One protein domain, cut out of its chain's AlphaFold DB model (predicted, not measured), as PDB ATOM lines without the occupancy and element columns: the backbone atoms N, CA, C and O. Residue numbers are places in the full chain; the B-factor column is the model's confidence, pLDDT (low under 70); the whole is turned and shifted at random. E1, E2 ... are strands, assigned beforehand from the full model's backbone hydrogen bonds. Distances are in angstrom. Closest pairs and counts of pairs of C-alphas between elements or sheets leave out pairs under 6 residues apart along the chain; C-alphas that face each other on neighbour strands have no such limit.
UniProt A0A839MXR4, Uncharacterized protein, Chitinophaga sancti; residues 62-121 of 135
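AT A GLANCE: This is residues 62 to 121 of the 135 residues of an uncharacterized protein of Chitinophaga sancti (UniProt A0A839MXR4). With little regular structure, this is a small sheet of three strands side by side, joined by two long loops, one at each end of the sheet, with loose ends before E1 and after E3. The printed part has 60 residues, 17 of them in the strands E1, E2 and E3, in that order along the chain and across the antiparallel sheet, and no named helix. Its class is all strand; it is only just compact, close to loose, with a radius of gyration of the C-alphas of 12.2 A and spans of 31 by 26 by 21 A.

IN THESE COORDINATES: E1 is residues 68 to 72, 12.6 A long, from C-alpha 68 at (-6.790, -52.443, 31.147). E2 is residues 85 to 90, 16.5 A. E3 is residues 106 to 111, 15.8 A, to C-alpha 111 at (-7.095, -43.418, 41.957).

HOW THE PARTS SIT: The strands form a meander, each the antiparallel neighbour of the one before. Hairpin E1 and E2 has N 71 and O 86 within hydrogen-bond range at 2.8 A. Hairpin E2 and E3 has N 111 and O 85 at 2.8 A.

THE WHOLE: The C-alphas farthest apart, of Arg 65 and Thr 121, are 33.6 A apart. The printed part has no cut. Both links are long. Residues 76 to 83, 113 to 115 and 120 to 121 have pLDDT under 70.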
ATOM      1  N   VAL A  62      -4.429 -56.638  25.391       82.94
ATOM      2  CA  VAL A  62      -5.440 -56.598  26.454       82.94
ATOM      3  C   VAL A  62      -6.800 -56.364  25.801       82.94
ATOM      4  O   VAL A  62      -7.002 -55.347  25.144       82.94
ATOM      5  N   SER A  63      -7.743 -57.296  25.953       85.88
ATOM      6  CA  SER A  63      -9.058 -57.229  25.298       85.88
ATOM      7  C   SER A  63     -10.206 -57.559  26.260       85.88
ATOM      8  O   SER A  63      -9.999 -58.132  27.329       85.88
ATOM      9  N   GLY A  64     -11.427 -57.137  25.912       82.06
ATOM     10  CA  GLY A  64     -12.634 -57.301  26.730       82.06
ATOM     11  C   GLY A  64     -13.387 -55.987  26.967       82.06
ATOM     12  O   GLY A  64     -12.986 -54.931  26.492       82.06
ATOM     13  N   ARG A  65     -14.488 -56.035  27.733       78.81
ATOM     14  CA  ARG A  65     -15.418 -54.894  27.948       78.81
ATOM     15  C   ARG A  65     -14.857 -53.722  28.779       78.81
ATOM     16  O   ARG A  65     -15.570 -52.755  29.043       78.81
ATOM     17  N   ALA A  66     -13.647 -53.878  29.300       81.69
ATOM     18  CA  ALA A  66     -12.925 -52.918  30.131       81.69
ATOM     19  C   ALA A  66     -11.441 -53.326  30.160       81.69
ATOM     20  O   ALA A  66     -10.851 -53.552  31.220       81.69
ATOM     21  N   ALA A  67     -10.860 -53.497  28.972       87.56
ATOM     22  CA  ALA A  67      -9.468 -53.893  28.810       87.56
ATOM     23  C   ALA A  67      -8.535 -52.867  29.469       87.56
ATOM     24  O   ALA A  67      -8.613 -51.671  29.184       87.56
ATOM     25  N   SER A  68      -7.692 -53.320  30.397       88.19
ATOM     26  CA  SER A  68      -6.790 -52.443  31.147       88.19
ATOM     27  C   SER A  68      -5.630 -53.205  31.780       88.19
ATOM     28  O   SER A  68      -5.770 -54.368  32.154       88.19
ATOM     29  N   ILE A  69      -4.506 -52.513  31.946       89.31
ATOM     30  CA  ILE A  69      -3.394 -52.911  32.812       89.31
ATOM     31  C   ILE A  69      -3.580 -52.177  34.139       89.31
ATOM     32  O   ILE A  69      -3.740 -50.955  34.153       89.31
ATOM     33  N   TRP A  70      -3.597 -52.925  35.240       85.25
ATOM     34  CA  TRP A  70      -3.803 -52.395  36.587       85.25
ATOM     35  C   TRP A  70      -2.500 -52.405  37.374       85.25
ATOM     36  O   TRP A  70      -1.750 -53.378  37.344       85.25
ATOM     37  N   PHE A  71      -2.295 -51.343  38.139       85.31
ATOM     38  CA  PHE A  71      -1.193 -51.171  39.068       85.31
ATOM     39  C   PHE A  71      -1.794 -51.035  40.462       85.31
ATOM     40  O   PHE A  71      -2.643 -50.177  40.680       85.31
ATOM     41  N   THR A  72      -1.395 -51.890  41.393       82.06
ATOM     42  CA  THR A  72      -1.904 -51.914  42.770       82.06
ATOM     43  C   THR A  72      -0.773 -52.338  43.690       82.06
ATOM     44  O   THR A  72       0.036 -53.187  43.324       82.06
ATOM     45  N   GLU A  73      -0.725 -51.764  44.888       77.44
ATOM     46  CA  GLU A  73       0.205 -52.190  45.939       77.44
ATOM     47  C   GLU A  73      -0.115 -53.608  46.444       77.44
ATOM     48  O   GLU A  73       0.767 -54.364  46.848       77.44
ATOM     49  N   PHE A  74      -1.388 -54.000  46.387       75.94
ATOM     50  CA  PHE A  74      -1.867 -55.257  46.949       75.94
ATOM     51  C   PHE A  74      -2.117 -56.313  45.873       75.94
ATOM     52  O   PHE A  74      -2.692 -56.022  44.824       75.94
ATOM     53  N   SER A  75      -1.792 -57.571  46.191       70.81
ATOM     54  CA  SER A  75      -2.049 -58.752  45.345       70.81
ATOM     55  C   SER A  75      -3.537 -59.022  45.088       70.81
ATOM     56  O   SER A  75      -3.898 -59.777  44.186       70.81
ATOM     57  N   LYS A  76      -4.413 -58.400  45.880       67.44
ATOM     58  CA  LYS A  76      -5.860 -58.338  45.683       67.44
ATOM     59  C   LYS A  76      -6.303 -56.915  45.974       67.44
ATOM     60  O   LYS A  76      -5.844 -56.340  46.956       67.44
ATOM     61  N   LEU A  77      -7.215 -56.376  45.167       62.03
ATOM     62  CA  LEU A  77      -7.814 -55.072  45.447       62.03
ATOM     63  C   LEU A  77      -8.430 -55.094  46.853       62.03
ATOM     64  O   LEU A  77      -9.280 -55.954  47.124       62.03
ATOM     65  N   PRO A  78      -8.017 -54.193  47.756       63.09
ATOM     66  CA  PRO A  78      -8.629 -54.110  49.068       63.09
ATOM     67  C   PRO A  78     -10.106 -53.764  48.916       63.09
ATOM     68  O   PRO A  78     -10.501 -52.978  48.054       63.09
ATOM     69  N   ARG A  79     -10.954 -54.376  49.743       57.84
ATOM     70  CA  ARG A  79     -12.362 -53.985  49.839       57.84
ATOM     71  C   ARG A  79     -12.428 -52.634  50.558       57.84
ATOM     72  O   ARG A  79     -12.570 -52.604  51.772       57.84
ATOM     73  N   GLY A  80     -12.280 -51.532  49.827       59.47
ATOM     74  CA  GLY A  80     -12.336 -50.182  50.388       59.47
ATOM     75  C   GLY A  80     -11.771 -49.111  49.453       59.47
ATOM     76  O   GLY A  80     -11.101 -49.421  48.473       59.47
ATOM     77  N   ASN A  81     -12.050 -47.844  49.765       53.78
ATOM     78  CA  ASN A  81     -11.728 -46.683  48.921       53.78
ATOM     79  C   ASN A  81     -10.317 -46.101  49.140       53.78
ATOM     80  O   ASN A  81     -10.031 -45.023  48.628       53.78
ATOM     81  N   GLU A  82      -9.447 -46.755  49.915       58.41
ATOM     82  CA  GLU A  82      -8.223 -46.112  50.435       58.41
ATOM     83  C   GLU A  82      -6.912 -46.657  49.867       58.41
ATOM     84  O   GLU A  82      -5.834 -46.265  50.303       58.41
ATOM     85  N   SER A  83      -6.967 -47.560  48.894       68.38
ATOM     86  CA  SER A  83      -5.758 -48.199  48.378       68.38
ATOM     87  C   SER A  83      -5.321 -47.569  47.074       68.38
ATOM     88  O   SER A  83      -6.118 -47.433  46.149       68.38
ATOM     89  N   SER A  84      -4.043 -47.204  47.003       72.81
ATOM     90  CA  SER A  84      -3.447 -46.618  45.811       72.81
ATOM     91  C   SER A  84      -3.463 -47.617  44.665       72.81
ATOM     92  O   SER A  84      -2.792 -48.650  44.711       72.81
ATOM     93  N   PHE A  85      -4.225 -47.304  43.619       80.44
ATOM     94  CA  PHE A  85      -4.152 -48.040  42.368       80.44
ATOM     95  C   PHE A  85      -4.196 -47.098  41.169       80.44
ATOM     96  O   PHE A  85      -4.843 -46.051  41.180       80.44
ATOM     97  N   GLY A  86      -3.498 -47.495  40.115       85.50
ATOM     98  CA  GLY A  86      -3.494 -46.826  38.825       85.50
ATOM     99  C   GLY A  86      -3.876 -47.799  37.723       85.50
ATOM    100  O   GLY A  86      -3.834 -49.016  37.905       85.50
ATOM    101  N   ARG A  87      -4.258 -47.281  36.561       86.94
ATOM    102  CA  ARG A  87      -4.473 -48.111  35.373       86.94
ATOM    103  C   ARG A  87      -4.268 -47.346  34.082       86.94
ATOM    104  O   ARG A  87      -4.461 -46.130  34.031       86.94
ATOM    105  N   ILE A  88      -3.970 -48.116  33.044       91.50
ATOM    106  CA  ILE A  88      -3.994 -47.690  31.647       91.50
ATOM    107  C   ILE A  88      -4.979 -48.608  30.927       91.50
ATOM    108  O   ILE A  88      -4.887 -49.829  31.060       91.50
ATOM    109  N   GLY A  89      -5.956 -48.055  30.211       91.19
ATOM    110  CA  GLY A  89      -6.993 -48.871  29.583       91.19
ATOM    111  C   GLY A  89      -7.819 -48.161  28.523       91.19
ATOM    112  O   GLY A  89      -7.695 -46.958  28.308       91.19
ATOM    113  N   LEU A  90      -8.688 -48.942  27.881       91.50
ATOM    114  CA  LEU A  90      -9.625 -48.487  26.857       91.50
ATOM    115  C   LEU A  90     -11.059 -48.635  27.370       91.50
ATOM    116  O   LEU A  90     -11.512 -49.745  27.674       91.50
ATOM    117  N   ALA A  91     -11.795 -47.530  27.459       91.62
ATOM    118  CA  ALA A  91     -13.220 -47.572  27.746       91.62
ATOM    119  C   ALA A  91     -13.971 -48.085  26.515       91.62
ATOM    120  O   ALA A  91     -14.113 -47.385  25.522       91.62
ATOM    121  N   THR A  92     -14.504 -49.303  26.566       91.69
ATOM    122  CA  THR A  92     -15.291 -49.858  25.447       91.69
ATOM    123  C   THR A  92     -16.799 -49.625  25.612       91.69
ATOM    124  O   THR A  92     -17.604 -50.273  24.948       91.69
ATOM    125  N   ARG A  93     -17.202 -48.801  26.590       91.56
ATOM    126  CA  ARG A  93     -18.591 -48.408  26.875       91.56
ATOM    127  C   ARG A  93     -18.620 -47.174  27.774       91.56
ATOM    128  O   ARG A  93     -17.650 -46.912  28.485       91.56
ATOM    129  N   SER A  94     -19.769 -46.505  27.839       92.31
ATOM    130  CA  SER A  94     -19.991 -45.419  28.794       92.31
ATOM    131  C   SER A  94     -19.842 -45.898  30.243       92.31
ATOM    132  O   SER A  94     -20.181 -47.041  30.590       92.31
ATOM    133  N   ALA A  95     -19.317 -45.011  31.083       89.69
ATOM    134  CA  ALA A  95     -18.999 -45.245  32.485       89.69
ATOM    135  C   ALA A  95     -18.024 -46.422  32.741       89.69
ATOM    136  O   ALA A  95     -18.077 -47.074  33.790       89.69
ATOM    137  N   ALA A  96     -17.163 -46.768  31.776       86.62
ATOM    138  CA  ALA A  96     -16.070 -47.708  32.011       86.62
ATOM    139  C   ALA A  96     -14.939 -47.005  32.779       86.62
ATOM    140  O   ALA A  96     -14.416 -45.993  32.329       86.62
ATOM    141  N   PHE A  97     -14.552 -47.558  33.933       85.75
ATOM    142  CA  PHE A  97     -13.507 -47.057  34.848       85.75
ATOM    143  C   PHE A  97     -13.775 -45.710  35.544       85.75
ATOM    144  O   PHE A  97     -13.421 -45.574  36.715       85.75
ATOM    145  N   LEU A  98     -14.385 -44.745  34.854       85.75
ATOM    146  CA  LEU A  98     -14.800 -43.424  35.333       85.75
ATOM    147  C   LEU A  98     -16.270 -43.215  34.971       85.75
ATOM    148  O   LEU A  98     -16.662 -43.567  33.865       85.75
ATOM    149  N   LEU A  99     -17.072 -42.608  35.854       89.25
ATOM    150  CA  LEU A  99     -18.500 -42.351  35.582       89.25
ATOM    151  C   LEU A  99     -18.727 -41.474  34.342       89.25
ATOM    152  O   LEU A  99     -19.771 -41.573  33.707       89.25
ATOM    153  N   THR A 100     -17.747 -40.641  33.997       90.50
ATOM    154  CA  THR A 100     -17.792 -39.708  32.867       90.50
ATOM    155  C   THR A 100     -17.232 -40.276  31.565       90.50
ATOM    156  O   THR A 100     -17.414 -39.645  30.527       90.50
ATOM    157  N   ALA A 101     -16.574 -41.440  31.589       91.00
ATOM    158  CA  ALA A 101     -15.961 -42.012  30.392       91.00
ATOM    159  C   ALA A 101     -17.010 -42.402  29.342       91.00
ATOM    160  O   ALA A 101     -18.094 -42.891  29.678       91.00
ATOM    161  N   GLN A 102     -16.654 -42.247  28.072       94.62
ATOM    162  CA  GLN A 102     -17.396 -42.703  26.902       94.62
ATOM    163  C   GLN A 102     -16.681 -43.865  26.207       94.62
ATOM    164  O   GLN A 102     -15.517 -44.171  26.461       94.62
ATOM    165  N   SER A 103     -17.410 -44.554  25.327       93.19
ATOM    166  CA  SER A 103     -16.808 -45.590  24.490       93.19
ATOM    167  C   SER A 103     -15.783 -44.974  23.537       93.19
ATOM    168  O   SER A 103     -16.118 -44.057  22.795       93.19
ATOM    169  N   GLY A 104     -14.575 -45.530  23.511       88.88
ATOM    170  CA  GLY A 104     -13.443 -45.045  22.722       88.88
ATOM    171  C   GLY A 104     -12.419 -44.251  23.533       88.88
ATOM    172  O   GLY A 104     -11.308 -44.066  23.045       88.88
ATOM    173  N   ASP A 105     -12.739 -43.838  24.764       91.69
ATOM    174  CA  ASP A 105     -11.795 -43.075  25.582       91.69
ATOM    175  C   ASP A 105     -10.577 -43.931  25.951       91.69
ATOM    176  O   ASP A 105     -10.698 -45.025  26.519       91.69
ATOM    177  N   PHE A 106      -9.387 -43.399  25.675       91.44
ATOM    178  CA  PHE A 106      -8.144 -43.897  26.247       91.44
ATOM    179  C   PHE A 106      -7.939 -43.272  27.626       91.44
ATOM    180  O   PHE A 106      -7.984 -42.052  27.782       91.44
ATOM    181  N   ILE A 107      -7.732 -44.109  28.638       88.50
ATOM    182  CA  ILE A 107      -7.731 -43.688  30.035       88.50
ATOM    183  C   ILE A 107      -6.381 -44.000  30.663       88.50
ATOM    184  O   ILE A 107      -5.976 -45.159  30.748       88.50
ATOM    185  N   ILE A 108      -5.747 -42.957  31.193       89.69
ATOM    186  CA  ILE A 108      -4.681 -43.042  32.191       89.69
ATOM    187  C   ILE A 108      -5.279 -42.480  33.477       89.69
ATOM    188  O   ILE A 108      -5.679 -41.320  33.523       89.69
ATOM    189  N   HIS A 109      -5.410 -43.313  34.504       83.12
ATOM    190  CA  HIS A 109      -6.128 -42.939  35.720       83.12
ATOM    191  C   HIS A 109      -5.350 -43.377  36.957       83.12
ATOM    192  O   HIS A 109      -5.062 -44.563  37.114       83.12
ATOM    193  N   ASN A 110      -5.049 -42.420  37.836       79.56
ATOM    194  CA  ASN A 110      -4.531 -42.648  39.183       79.56
ATOM    195  C   ASN A 110      -5.670 -42.435  40.190       79.56
ATOM    196  O   ASN A 110      -6.281 -41.367  40.203       79.56
ATOM    197  N   VAL A 111      -5.979 -43.445  41.003       71.69
ATOM    198  CA  VAL A 111      -7.095 -43.418  41.957       71.69
ATOM    199  C   VAL A 111      -6.550 -43.260  43.368       71.69
ATOM    200  O   VAL A 111      -6.448 -44.218  44.127       71.69
ATOM    201  N   THR A 112      -6.188 -42.029  43.719       72.31
ATOM    202  CA  THR A 112      -5.880 -41.622  45.097       72.31
ATOM    203  C   THR A 112      -6.286 -40.168  45.311       72.31
ATOM    204  O   THR A 112      -6.326 -39.383  44.366       72.31
ATOM    205  N   ARG A 113      -6.570 -39.784  46.563       60.62
ATOM    206  CA  ARG A 113      -7.034 -38.428  46.919       60.62
ATOM    207  C   ARG A 113      -6.068 -37.316  46.480       60.62
ATOM    208  O   ARG A 113      -6.521 -36.213  46.205       60.62
ATOM    209  N   ASN A 114      -4.774 -37.630  46.389       68.06
ATOM    210  CA  ASN A 114      -3.695 -36.704  46.027       68.06
ATOM    211  C   ASN A 114      -2.818 -37.263  44.889       68.06
ATOM    212  O   ASN A 114      -1.635 -36.940  44.791       68.06
ATOM    213  N   GLY A 115      -3.365 -38.175  44.086       69.38
ATOM    214  CA  GLY A 115      -2.621 -38.847  43.031       69.38
ATOM    215  C   GLY A 115      -2.335 -37.923  41.867       69.38
ATOM    216  O   GLY A 115      -3.256 -37.345  41.298       69.38
ATOM    217  N   ASN A 116      -1.072 -37.839  41.467       73.19
ATOM    218  CA  ASN A 116      -0.677 -37.142  40.249       73.19
ATOM    219  C   ASN A 116      -0.451 -38.151  39.120       73.19
ATOM    220  O   ASN A 116      -0.050 -39.293  39.364       73.19
ATOM    221  N   ILE A 117      -0.689 -37.719  37.884       81.06
ATOM    222  CA  ILE A 117      -0.065 -38.326  36.708       81.06
ATOM    223  C   ILE A 117       1.140 -37.440  36.411       81.06
ATOM    224  O   ILE A 117       0.981 -36.291  36.006       81.06
ATOM    225  N   LEU A 118       2.332 -37.945  36.707       74.06
ATOM    226  CA  LEU A 118       3.571 -37.194  36.563       74.06
ATOM    227  C   LEU A 118       4.245 -37.626  35.265       74.06
ATOM    228  O   LEU A 118       4.642 -38.780  35.122       74.06
ATOM    229  N   PHE A 119       4.342 -36.704  34.313       72.56
ATOM    230  CA  PHE A 119       5.102 -36.902  33.086       72.56
ATOM    231  C   PHE A 119       6.480 -36.277  33.308       72.56
ATOM    232  O   PHE A 119       6.586 -35.057  33.341       72.56
ATOM    233  N   GLY A 120       7.485 -37.121  33.564       69.44
ATOM    234  CA  GLY A 120       8.898 -36.752  33.714       69.44
ATOM    235  C   GLY A 120       9.186 -35.559  34.628       69.44
ATOM    236  O   GLY A 120       9.400 -34.448  34.153       69.44
ATOM    237  N   THR A 121       9.293 -35.786  35.937       63.38
ATOM    238  CA  THR A 121      10.000 -34.843  36.821       63.38
ATOM    239  C   THR A 121      10.990 -35.611  37.686       63.38
ATOM    240  O   THR A 121      10.601 -36.585  38.330       63.38
TER     241      THR A 121